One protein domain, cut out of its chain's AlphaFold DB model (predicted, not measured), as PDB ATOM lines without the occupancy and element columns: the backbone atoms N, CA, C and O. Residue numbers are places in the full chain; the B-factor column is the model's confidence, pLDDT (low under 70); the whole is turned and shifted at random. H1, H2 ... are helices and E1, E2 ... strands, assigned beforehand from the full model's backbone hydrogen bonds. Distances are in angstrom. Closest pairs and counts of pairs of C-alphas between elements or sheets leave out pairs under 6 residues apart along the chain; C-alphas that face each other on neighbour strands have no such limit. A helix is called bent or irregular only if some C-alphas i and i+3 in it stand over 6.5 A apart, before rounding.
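What this domain is: This is residues 5 to 67 of the 146 residues of the protein "DUF4371 domain-containing protein" of Eumeta variegata (UniProt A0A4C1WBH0). Two longer helices, H3 and H4, meet near their ends as a wide V, and a small strand hairpin, E1 and E2, with the short helices H1 and H2 lies on its inner side. H1 packs across H4, while E2 runs near H3. The printed part has 63 residues, with named elements in the order E1 E2 H1 H2 H3 H4; the sheet, order E1 - E2, is antiparallel, and the class is mostly helix. It is compact, with a radius of gyration of the C-alphas of 11.8 A, yet elongated, spanning 38 by 22 by 20 A.

How they stand to each other: E1, residues 5 to 7, and E2, residues 10 to 13, form a hairpin, antiparallel at 139 degrees; N 10 and O 7 are within hydrogen-bond range at 3.2 A. H1, residues 14 to 19, touches H2, residues 28 to 31; their closest C-alphas, of Trp 17 and Leu 30, are 5.6 A apart. H3, residues 37 to 48, and E2 are near each other, with 8 pairs of C-alphas within 10 A. H4, residues 51 to 65, touches H1 about perpendicular at 88 degrees, closest at the C-alphas of Phe 19 and Ala 56, 5.1 A. H3 and H4 are close but not clearly touching; their closest C-alphas, of His 47 and His 53, are 6.5 A apart. H1 and H4 have every O i to N i+4 pair within hydrogen-bond range, H3 has 6 of 8, and H2 is too short for such a pair.

Where its parts are: E1 begins at C-alpha 5 (2.612, -47.521, 29.545), and E2 is 10.3 A long. H3, 16.6 A long, is irregular, with C-alphas 38 and 41 8.0 A apart. H4, 21.0 A long, ends at C-alpha 65 (-12.702, -37.230, 17.136).

The domain as a whole: The two C-alphas farthest apart, of Lys 38 and His 66, are 38.4 A apart. The printed part has no cut, and no link is long. In this model, pLDDT is under 70 at residues 5 to 8, 22 to 31 and 67.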
ATOM      1  N   PHE A   5       2.946 -46.256  28.893       57.88
ATOM      2  CA  PHE A   5       2.612 -47.521  29.545       57.88
ATOM      3  C   PHE A   5       3.876 -48.369  29.729       57.88
ATOM      4  O   PHE A   5       4.683 -48.512  28.808       57.88
ATOM      5  N   LEU A   6       4.035 -48.954  30.920       61.41
ATOM      6  CA  LEU A   6       5.088 -49.922  31.231       61.41
ATOM      7  C   LEU A   6       4.581 -51.331  30.922       61.41
ATOM      8  O   LEU A   6       4.006 -52.001  31.779       61.41
ATOM      9  N   ILE A   7       4.798 -51.788  29.693       60.94
ATOM     10  CA  ILE A   7       4.530 -53.173  29.296       60.94
ATOM     11  C   ILE A   7       5.896 -53.859  29.157       60.94
ATOM     12  O   ILE A   7       6.787 -53.338  28.497       60.94
ATOM     13  N   LEU A   8       6.103 -55.007  29.814       62.75
ATOM     14  CA  LEU A   8       7.311 -55.843  29.651       62.75
ATOM     15  C   LEU A   8       8.663 -55.159  29.981       62.75
ATOM     16  O   LEU A   8       9.668 -55.459  29.341       62.75
ATOM     17  N   GLN A   9       8.716 -54.270  30.987       76.50
ATOM     18  CA  GLN A   9       9.930 -53.503  31.358       76.50
ATOM     19  C   GLN A   9      10.458 -52.598  30.230       76.50
ATOM     20  O   GLN A   9      11.658 -52.341  30.137       76.50
ATOM     21  N   LYS A  10       9.552 -52.102  29.383       81.12
ATOM     22  CA  LYS A  10       9.827 -51.182  28.277       81.12
ATOM     23  C   LYS A  10       8.817 -50.041  28.276       81.12
ATOM     24  O   LYS A  10       7.661 -50.223  28.658       81.12
ATOM     25  N   ALA A  11       9.261 -48.867  27.845       82.31
ATOM     26  CA  ALA A  11       8.411 -47.710  27.618       82.31
ATOM     27  C   ALA A  11       7.941 -47.667  26.159       82.31
ATOM     28  O   ALA A  11       8.731 -47.847  25.231       82.31
ATOM     29  N   TYR A  12       6.655 -47.393  25.963       83.50
ATOM     30  CA  TYR A  12       6.033 -47.233  24.651       83.50
ATOM     31  C   TYR A  12       5.302 -45.898  24.581       83.50
ATOM     32  O   TYR A  12       4.773 -45.419  25.584       83.50
ATOM     33  N   CYS A  13       5.251 -45.312  23.387       85.44
ATOM     34  CA  CYS A  13       4.406 -44.161  23.107       85.44
ATOM     35  C   CYS A  13       3.089 -44.661  22.512       85.44
ATOM     36  O   CYS A  13       3.082 -45.162  21.391       85.44
ATOM     37  N   GLU A  14       1.991 -44.516  23.251       84.44
ATOM     38  CA  GLU A  14       0.656 -45.003  22.878       84.44
ATOM     39  C   GLU A  14       0.236 -44.680  21.424       84.44
ATOM     40  O   GLU A  14      -0.018 -45.628  20.678       84.44
ATOM     41  N   PRO A  15       0.223 -43.412  20.952       87.62
ATOM     42  CA  PRO A  15      -0.213 -43.110  19.585       87.62
ATOM     43  C   PRO A  15       0.681 -43.772  18.533       87.62
ATOM     44  O   PRO A  15       0.200 -44.248  17.511       87.62
ATOM     45  N   CYS A  16       1.982 -43.862  18.798       87.06
ATOM     46  CA  CYS A  16       2.945 -44.473  17.889       87.06
ATOM     47  C   CYS A  16       2.834 -45.994  17.875       87.06
ATOM     48  O   CYS A  16       2.989 -46.609  16.829       87.06
ATOM     49  N   TRP A  17       2.564 -46.611  19.021       84.19
ATOM     50  CA  TRP A  17       2.377 -48.052  19.101       84.19
ATOM     51  C   TRP A  17       1.134 -48.505  18.326       84.19
ATOM     52  O   TRP A  17       1.161 -49.550  17.686       84.19
ATOM     53  N   LEU A  18       0.079 -47.686  18.334       84.88
ATOM     54  CA  LEU A  18      -1.176 -47.972  17.641       84.88
ATOM     55  C   LEU A  18      -1.164 -47.579  16.155       84.88
ATOM     56  O   LEU A  18      -1.725 -48.301  15.335       84.88
ATOM     57  N   PHE A  19      -0.546 -46.446  15.801       86.81
ATOM     58  CA  PHE A  19      -0.733 -45.810  14.487       86.81
ATOM     59  C   PHE A  19       0.559 -45.493  13.718       86.81
ATOM     60  O   PHE A  19       0.480 -44.974  12.603       86.81
ATOM     61  N   ALA A  20       1.755 -45.771  14.251       84.44
ATOM     62  CA  ALA A  20       2.976 -45.508  13.486       84.44
ATOM     63  C   ALA A  20       3.134 -46.487  12.312       84.44
ATOM     64  O   ALA A  20       2.869 -47.682  12.417       84.44
ATOM     65  N   ASN A  21       3.623 -45.971  11.182       77.56
ATOM     66  CA  ASN A  21       3.826 -46.770   9.978       77.56
ATOM     67  C   ASN A  21       5.053 -47.703  10.126       77.56
ATOM     68  O   ASN A  21       6.176 -47.191  10.260       77.56
ATOM     69  N   PRO A  22       4.889 -49.038  10.006       68.06
ATOM     70  CA  PRO A  22       5.984 -50.011  10.103       68.06
ATOM     71  C   PRO A  22       7.083 -49.836   9.048       68.06
ATOM     72  O   PRO A  22       8.212 -50.268   9.250       68.06
ATOM     73  N   ALA A  23       6.782 -49.186   7.920       68.56
ATOM     74  CA  ALA A  23       7.746 -48.947   6.846       68.56
ATOM     75  C   ALA A  23       8.705 -47.768   7.122       68.56
ATOM     76  O   ALA A  23       9.606 -47.497   6.324       68.56
ATOM     77  N   SER A  24       8.512 -47.027   8.218       66.75
ATOM     78  CA  SER A  24       9.330 -45.857   8.547       66.75
ATOM     79  C   SER A  24      10.664 -46.252   9.197       66.75
ATOM     80  O   SER A  24      10.721 -47.069  10.108       66.75
ATOM     81  N   LYS A  25      11.779 -45.656   8.751       57.28
ATOM     82  CA  LYS A  25      13.126 -45.911   9.301       57.28
ATOM     83  C   LYS A  25      13.313 -45.206  10.652       57.28
ATOM     84  O   LYS A  25      13.988 -44.186  10.702       57.28
ATOM     85  N   ASN A  26      12.658 -45.692  11.709       59.97
ATOM     86  CA  ASN A  26      12.964 -45.456  13.133       59.97
ATOM     87  C   ASN A  26      11.906 -46.152  14.010       59.97
ATOM     88  O   ASN A  26      11.184 -45.534  14.790       59.97
ATOM     89  N   THR A  27      11.817 -47.470  13.873       60.50
ATOM     90  CA  THR A  27      10.783 -48.323  14.470       60.50
ATOM     91  C   THR A  27      11.048 -48.720  15.921       60.50
ATOM     92  O   THR A  27      10.350 -49.589  16.416       60.50
ATOM     93  N   LYS A  28      11.988 -48.119  16.674       64.88
ATOM     94  CA  LYS A  28      12.240 -48.557  18.073       64.88
ATOM     95  C   LYS A  28      10.967 -48.581  18.936       64.88
ATOM     96  O   LYS A  28      10.784 -49.502  19.724       64.88
ATOM     97  N   CYS A  29      10.054 -47.630  18.732       64.81
ATOM     98  CA  CYS A  29       8.753 -47.609  19.409       64.81
ATOM     99  C   CYS A  29       7.786 -48.730  18.950       64.81
ATOM    100  O   CYS A  29       6.897 -49.099  19.711       64.81
ATOM    101  N   LEU A  30       7.952 -49.266  17.737       61.59
ATOM    102  CA  LEU A  30       7.134 -50.330  17.129       61.59
ATOM    103  C   LEU A  30       7.718 -51.735  17.370       61.59
ATOM    104  O   LEU A  30       6.984 -52.656  17.708       61.59
ATOM    105  N   ASP A  31       9.039 -51.884  17.245       64.69
ATOM    106  CA  ASP A  31       9.737 -53.177  17.227       64.69
ATOM    107  C   ASP A  31      10.170 -53.666  18.616       64.69
ATOM    108  O   ASP A  31      10.541 -54.828  18.777       64.69
ATOM    109  N   GLY A  32      10.156 -52.813  19.647       70.94
ATOM    110  CA  GLY A  32      10.672 -53.247  20.947       70.94
ATOM    111  C   GLY A  32      10.548 -52.303  22.134       70.94
ATOM    112  O   GLY A  32      10.945 -52.717  23.221       70.94
ATOM    113  N   GLY A  33      10.016 -51.092  21.968       76.81
ATOM    114  CA  GLY A  33       9.935 -50.102  23.043       76.81
ATOM    115  C   GLY A  33      11.308 -49.574  23.480       76.81
ATOM    116  O   GLY A  33      12.351 -49.946  22.939       76.81
ATOM    117  N   TYR A  34      11.306 -48.675  24.458       83.38
ATOM    118  CA  TYR A  34      12.511 -48.106  25.060       83.38
ATOM    119  C   TYR A  34      12.833 -48.840  26.366       83.38
ATOM    120  O   TYR A  34      12.031 -48.825  27.294       83.38
ATOM    121  N   ASP A  35      14.001 -49.473  26.439       84.38
ATOM    122  CA  ASP A  35      14.513 -50.198  27.614       84.38
ATOM    123  C   ASP A  35      15.795 -49.582  28.206       84.38
ATOM    124  O   ASP A  35      16.191 -49.917  29.323       84.38
ATOM    125  N   ASP A  36      16.429 -48.642  27.499       86.69
ATOM    126  CA  ASP A  36      17.572 -47.884  28.009       86.69
ATOM    127  C   ASP A  36      17.121 -46.733  28.919       86.69
ATOM    128  O   ASP A  36      17.066 -45.564  28.531       86.69
ATOM    129  N   TRP A  37      16.805 -47.084  30.165       84.94
ATOM    130  CA  TRP A  37      16.348 -46.148  31.195       84.94
ATOM    131  C   TRP A  37      17.340 -45.024  31.501       84.94
ATOM    132  O   TRP A  37      16.929 -43.961  31.958       84.94
ATOM    133  N   LYS A  38      18.641 -45.229  31.253       88.94
ATOM    134  CA  LYS A  38      19.670 -44.217  31.537       88.94
ATOM    135  C   LYS A  38      19.602 -43.040  30.568       88.94
ATOM    136  O   LYS A  38      19.895 -41.922  30.972       88.94
ATOM    137  N   HIS A  39      19.191 -43.288  29.325       87.31
ATOM    138  CA  HIS A  39      19.104 -42.280  28.261       87.31
ATOM    139  C   HIS A  39      17.660 -42.068  27.784       87.31
ATOM    140  O   HIS A  39      17.422 -41.601  26.668       87.31
ATOM    141  N   ILE A  40      16.677 -42.448  28.606       84.44
ATOM    142  CA  ILE A  40      15.271 -42.434  28.202       84.44
ATOM    143  C   ILE A  40      14.752 -41.022  27.935       84.44
ATOM    144  O   ILE A  40      13.968 -40.842  27.012       84.44
ATOM    145  N   VAL A  41      15.225 -40.021  28.680       88.12
ATOM    146  CA  VAL A  41      14.819 -38.619  28.494       88.12
ATOM    147  C   VAL A  41      15.220 -38.136  27.099       88.12
ATOM    148  O   VAL A  41      14.351 -37.775  26.310       88.12
ATOM    149  N   ASP A  42      16.497 -38.276  26.732       88.69
ATOM    150  CA  ASP A  42      16.996 -37.928  25.394       88.69
ATOM    151  C   ASP A  42      16.289 -38.729  24.288       88.69
ATOM    152  O   ASP A  42      16.115 -38.273  23.155       88.69
ATOM    153  N   ALA A  43      15.914 -39.976  24.584       85.00
ATOM    154  CA  ALA A  43      15.187 -40.824  23.654       85.00
ATOM    155  C   ALA A  43      13.740 -40.365  23.436       85.00
ATOM    156  O   ALA A  43      13.274 -40.421  22.295       85.00
ATOM    157  N   ILE A  44      13.070 -39.891  24.489       85.44
ATOM    158  CA  ILE A  44      11.732 -39.298  24.431       85.44
ATOM    159  C   ILE A  44      11.784 -37.973  23.672       85.44
ATOM    160  O   ILE A  44      11.036 -37.817  22.715       85.44
ATOM    161  N   GLU A  45      12.707 -37.065  23.990       89.12
ATOM    162  CA  GLU A  45      12.793 -35.757  23.316       89.12
ATOM    163  C   GLU A  45      13.016 -35.895  21.800       89.12
ATOM    164  O   GLU A  45      12.349 -35.257  20.978       89.12
ATOM    165  N   ARG A  46      13.912 -36.804  21.392       86.81
ATOM    166  CA  ARG A  46      14.112 -37.125  19.969       86.81
ATOM    167  C   ARG A  46      12.900 -37.805  19.333       86.81
ATOM    168  O   ARG A  46      12.711 -37.707  18.123       86.81
ATOM    169  N   HIS A  47      12.127 -38.557  20.110       86.75
ATOM    170  CA  HIS A  47      10.929 -39.229  19.623       86.75
ATOM    171  C   HIS A  47       9.778 -38.246  19.412       86.75
ATOM    172  O   HIS A  47       9.181 -38.253  18.337       86.75
ATOM    173  N   GLU A  48       9.501 -37.385  20.388       87.50
ATOM    174  CA  GLU A  48       8.412 -36.402  20.346       87.50
ATOM    175  C   GLU A  48       8.579 -35.407  19.189       87.50
ATOM    176  O   GLU A  48       7.604 -34.983  18.576       87.50
ATOM    177  N   THR A  49       9.826 -35.095  18.829       88.31
ATOM    178  CA  THR A  49      10.164 -34.231  17.686       88.31
ATOM    179  C   THR A  49      10.164 -34.957  16.337       88.31
ATOM    180  O   THR A  49      10.299 -34.327  15.285       88.31
ATOM    181  N   SER A  50      10.012 -36.284  16.326       87.06
ATOM    182  CA  SER A  50      10.044 -37.071  15.097       87.06
ATOM    183  C   SER A  50       8.747 -36.938  14.294       87.06
ATOM    184  O   SER A  50       7.643 -36.906  14.839       87.06
ATOM    185  N   LYS A  51       8.868 -36.964  12.962       87.75
ATOM    186  CA  LYS A  51       7.702 -36.962  12.066       87.75
ATOM    187  C   LYS A  51       6.762 -38.149  12.321       87.75
ATOM    188  O   LYS A  51       5.554 -37.996  12.231       87.75
ATOM    189  N   ILE A  52       7.318 -39.306  12.686       86.56
ATOM    190  CA  ILE A  52       6.547 -40.518  12.996       86.56
ATOM    191  C   ILE A  52       5.592 -40.259  14.165       86.56
ATOM    192  O   ILE A  52       4.423 -40.618  14.082       86.56
ATOM    193  N   HIS A  53       6.082 -39.613  15.227       88.81
ATOM    194  CA  HIS A  53       5.258 -39.262  16.379       88.81
ATOM    195  C   HIS A  53       4.167 -38.256  16.016       88.81
ATOM    196  O   HIS A  53       3.011 -38.457  16.369       88.81
ATOM    197  N   LEU A  54       4.514 -37.210  15.262       90.00
ATOM    198  CA  LEU A  54       3.546 -36.198  14.836       90.00
ATOM    199  C   LEU A  54       2.423 -36.796  13.976       90.00
ATOM    200  O   LEU A  54       1.251 -36.573  14.270       90.00
ATOM    201  N   ASP A  55       2.765 -37.596  12.964       90.00
ATOM    202  CA  ASP A  55       1.785 -38.239  12.080       90.00
ATOM    203  C   ASP A  55       0.891 -39.226  12.862       90.00
ATOM    204  O   ASP A  55      -0.329 -39.269  12.668       90.00
ATOM    205  N   ALA A  56       1.475 -39.983  13.797       89.50
ATOM    206  CA  ALA A  56       0.735 -40.901  14.658       89.50
ATOM    207  C   ALA A  56      -0.206 -40.163  15.625       89.50
ATOM    208  O   ALA A  56      -1.352 -40.569  15.786       89.50
ATOM    209  N   CYS A  57       0.234 -39.053  16.226       90.75
ATOM    210  CA  CYS A  57      -0.593 -38.208  17.089       90.75
ATOM    211  C   CYS A  57      -1.756 -37.564  16.324       90.75
ATOM    212  O   CYS A  57      -2.874 -37.534  16.836       90.75
ATOM    213  N   LEU A  58      -1.525 -37.098  15.092       90.69
ATOM    214  CA  LEU A  58      -2.590 -36.575  14.231       90.69
ATOM    215  C   LEU A  58      -3.633 -37.655  13.920       90.69
ATOM    216  O   LEU A  58      -4.832 -37.406  14.039       90.69
ATOM    217  N   THR A  59      -3.179 -38.862  13.584       88.75
ATOM    218  CA  THR A  59      -4.062 -40.005  13.310       88.75
ATOM    219  C   THR A  59      -4.834 -40.426  14.562       88.75
ATOM    220  O   THR A  59      -6.042 -40.627  14.498       88.75
ATOM    221  N   TYR A  60      -4.165 -40.485  15.716       89.06
ATOM    222  CA  TYR A  60      -4.782 -40.783  17.009       89.06
ATOM    223  C   TYR A  60      -5.865 -39.758  17.369       89.06
ATOM    224  O   TYR A  60      -6.960 -40.124  17.791       89.06
ATOM    225  N   GLN A  61      -5.601 -38.467  17.148       88.12
ATOM    226  CA  GLN A  61      -6.579 -37.408  17.391       88.12
ATOM    227  C   GLN A  61      -7.775 -37.500  16.435       88.12
ATOM    228  O   GLN A  61      -8.911 -37.310  16.863       88.12
ATOM    229  N   GLN A  62      -7.544 -37.804  15.156       85.94
ATOM    230  CA  GLN A  62      -8.624 -38.039  14.195       85.94
ATOM    231  C   GLN A  62      -9.474 -39.244  14.601       85.94
ATOM    232  O   GLN A  62     -10.696 -39.139  14.631       85.94
ATOM    233  N   TRP A  63      -8.840 -40.355  14.973       83.75
ATOM    234  CA  TRP A  63      -9.522 -41.544  15.477       83.75
ATOM    235  C   TRP A  63     -10.385 -41.233  16.706       83.75
ATOM    236  O   TRP A  63     -11.543 -41.635  16.757       83.75
ATOM    237  N   TRP A  64      -9.867 -40.439  17.646       79.94
ATOM    238  CA  TRP A  64     -10.620 -40.006  18.822       79.94
ATOM    239  C   TRP A  64     -11.820 -39.112  18.469       79.94
ATOM    240  O   TRP A  64     -12.892 -39.248  19.047       79.94
ATOM    241  N   LEU A  65     -11.654 -38.183  17.523       80.69
ATOM    242  CA  LEU A  65     -12.702 -37.230  17.136       80.69
ATOM    243  C   LEU A  65     -13.809 -37.847  16.278       80.69
ATOM    244  O   LEU A  65     -14.953 -37.407  16.360       80.69
ATOM    245  N   HIS A  66     -13.474 -38.821  15.433       74.12
ATOM    246  CA  HIS A  66     -14.436 -39.457  14.534       74.12
ATOM    247  C   HIS A  66     -15.255 -40.568  15.201       74.12
ATOM    248  O   HIS A  66     -16.158 -41.106  14.561       74.12
ATOM    249  N   GLY A  67     -14.982 -40.866  16.476       63.69
ATOM    250  CA  GLY A  67     -15.566 -42.003  17.173       63.69
ATOM    251  C   GLY A  67     -15.001 -43.320  16.644       63.69
ATOM    252  O   GLY A  67     -14.512 -43.438  15.516       63.69
TER     253      GLY A  67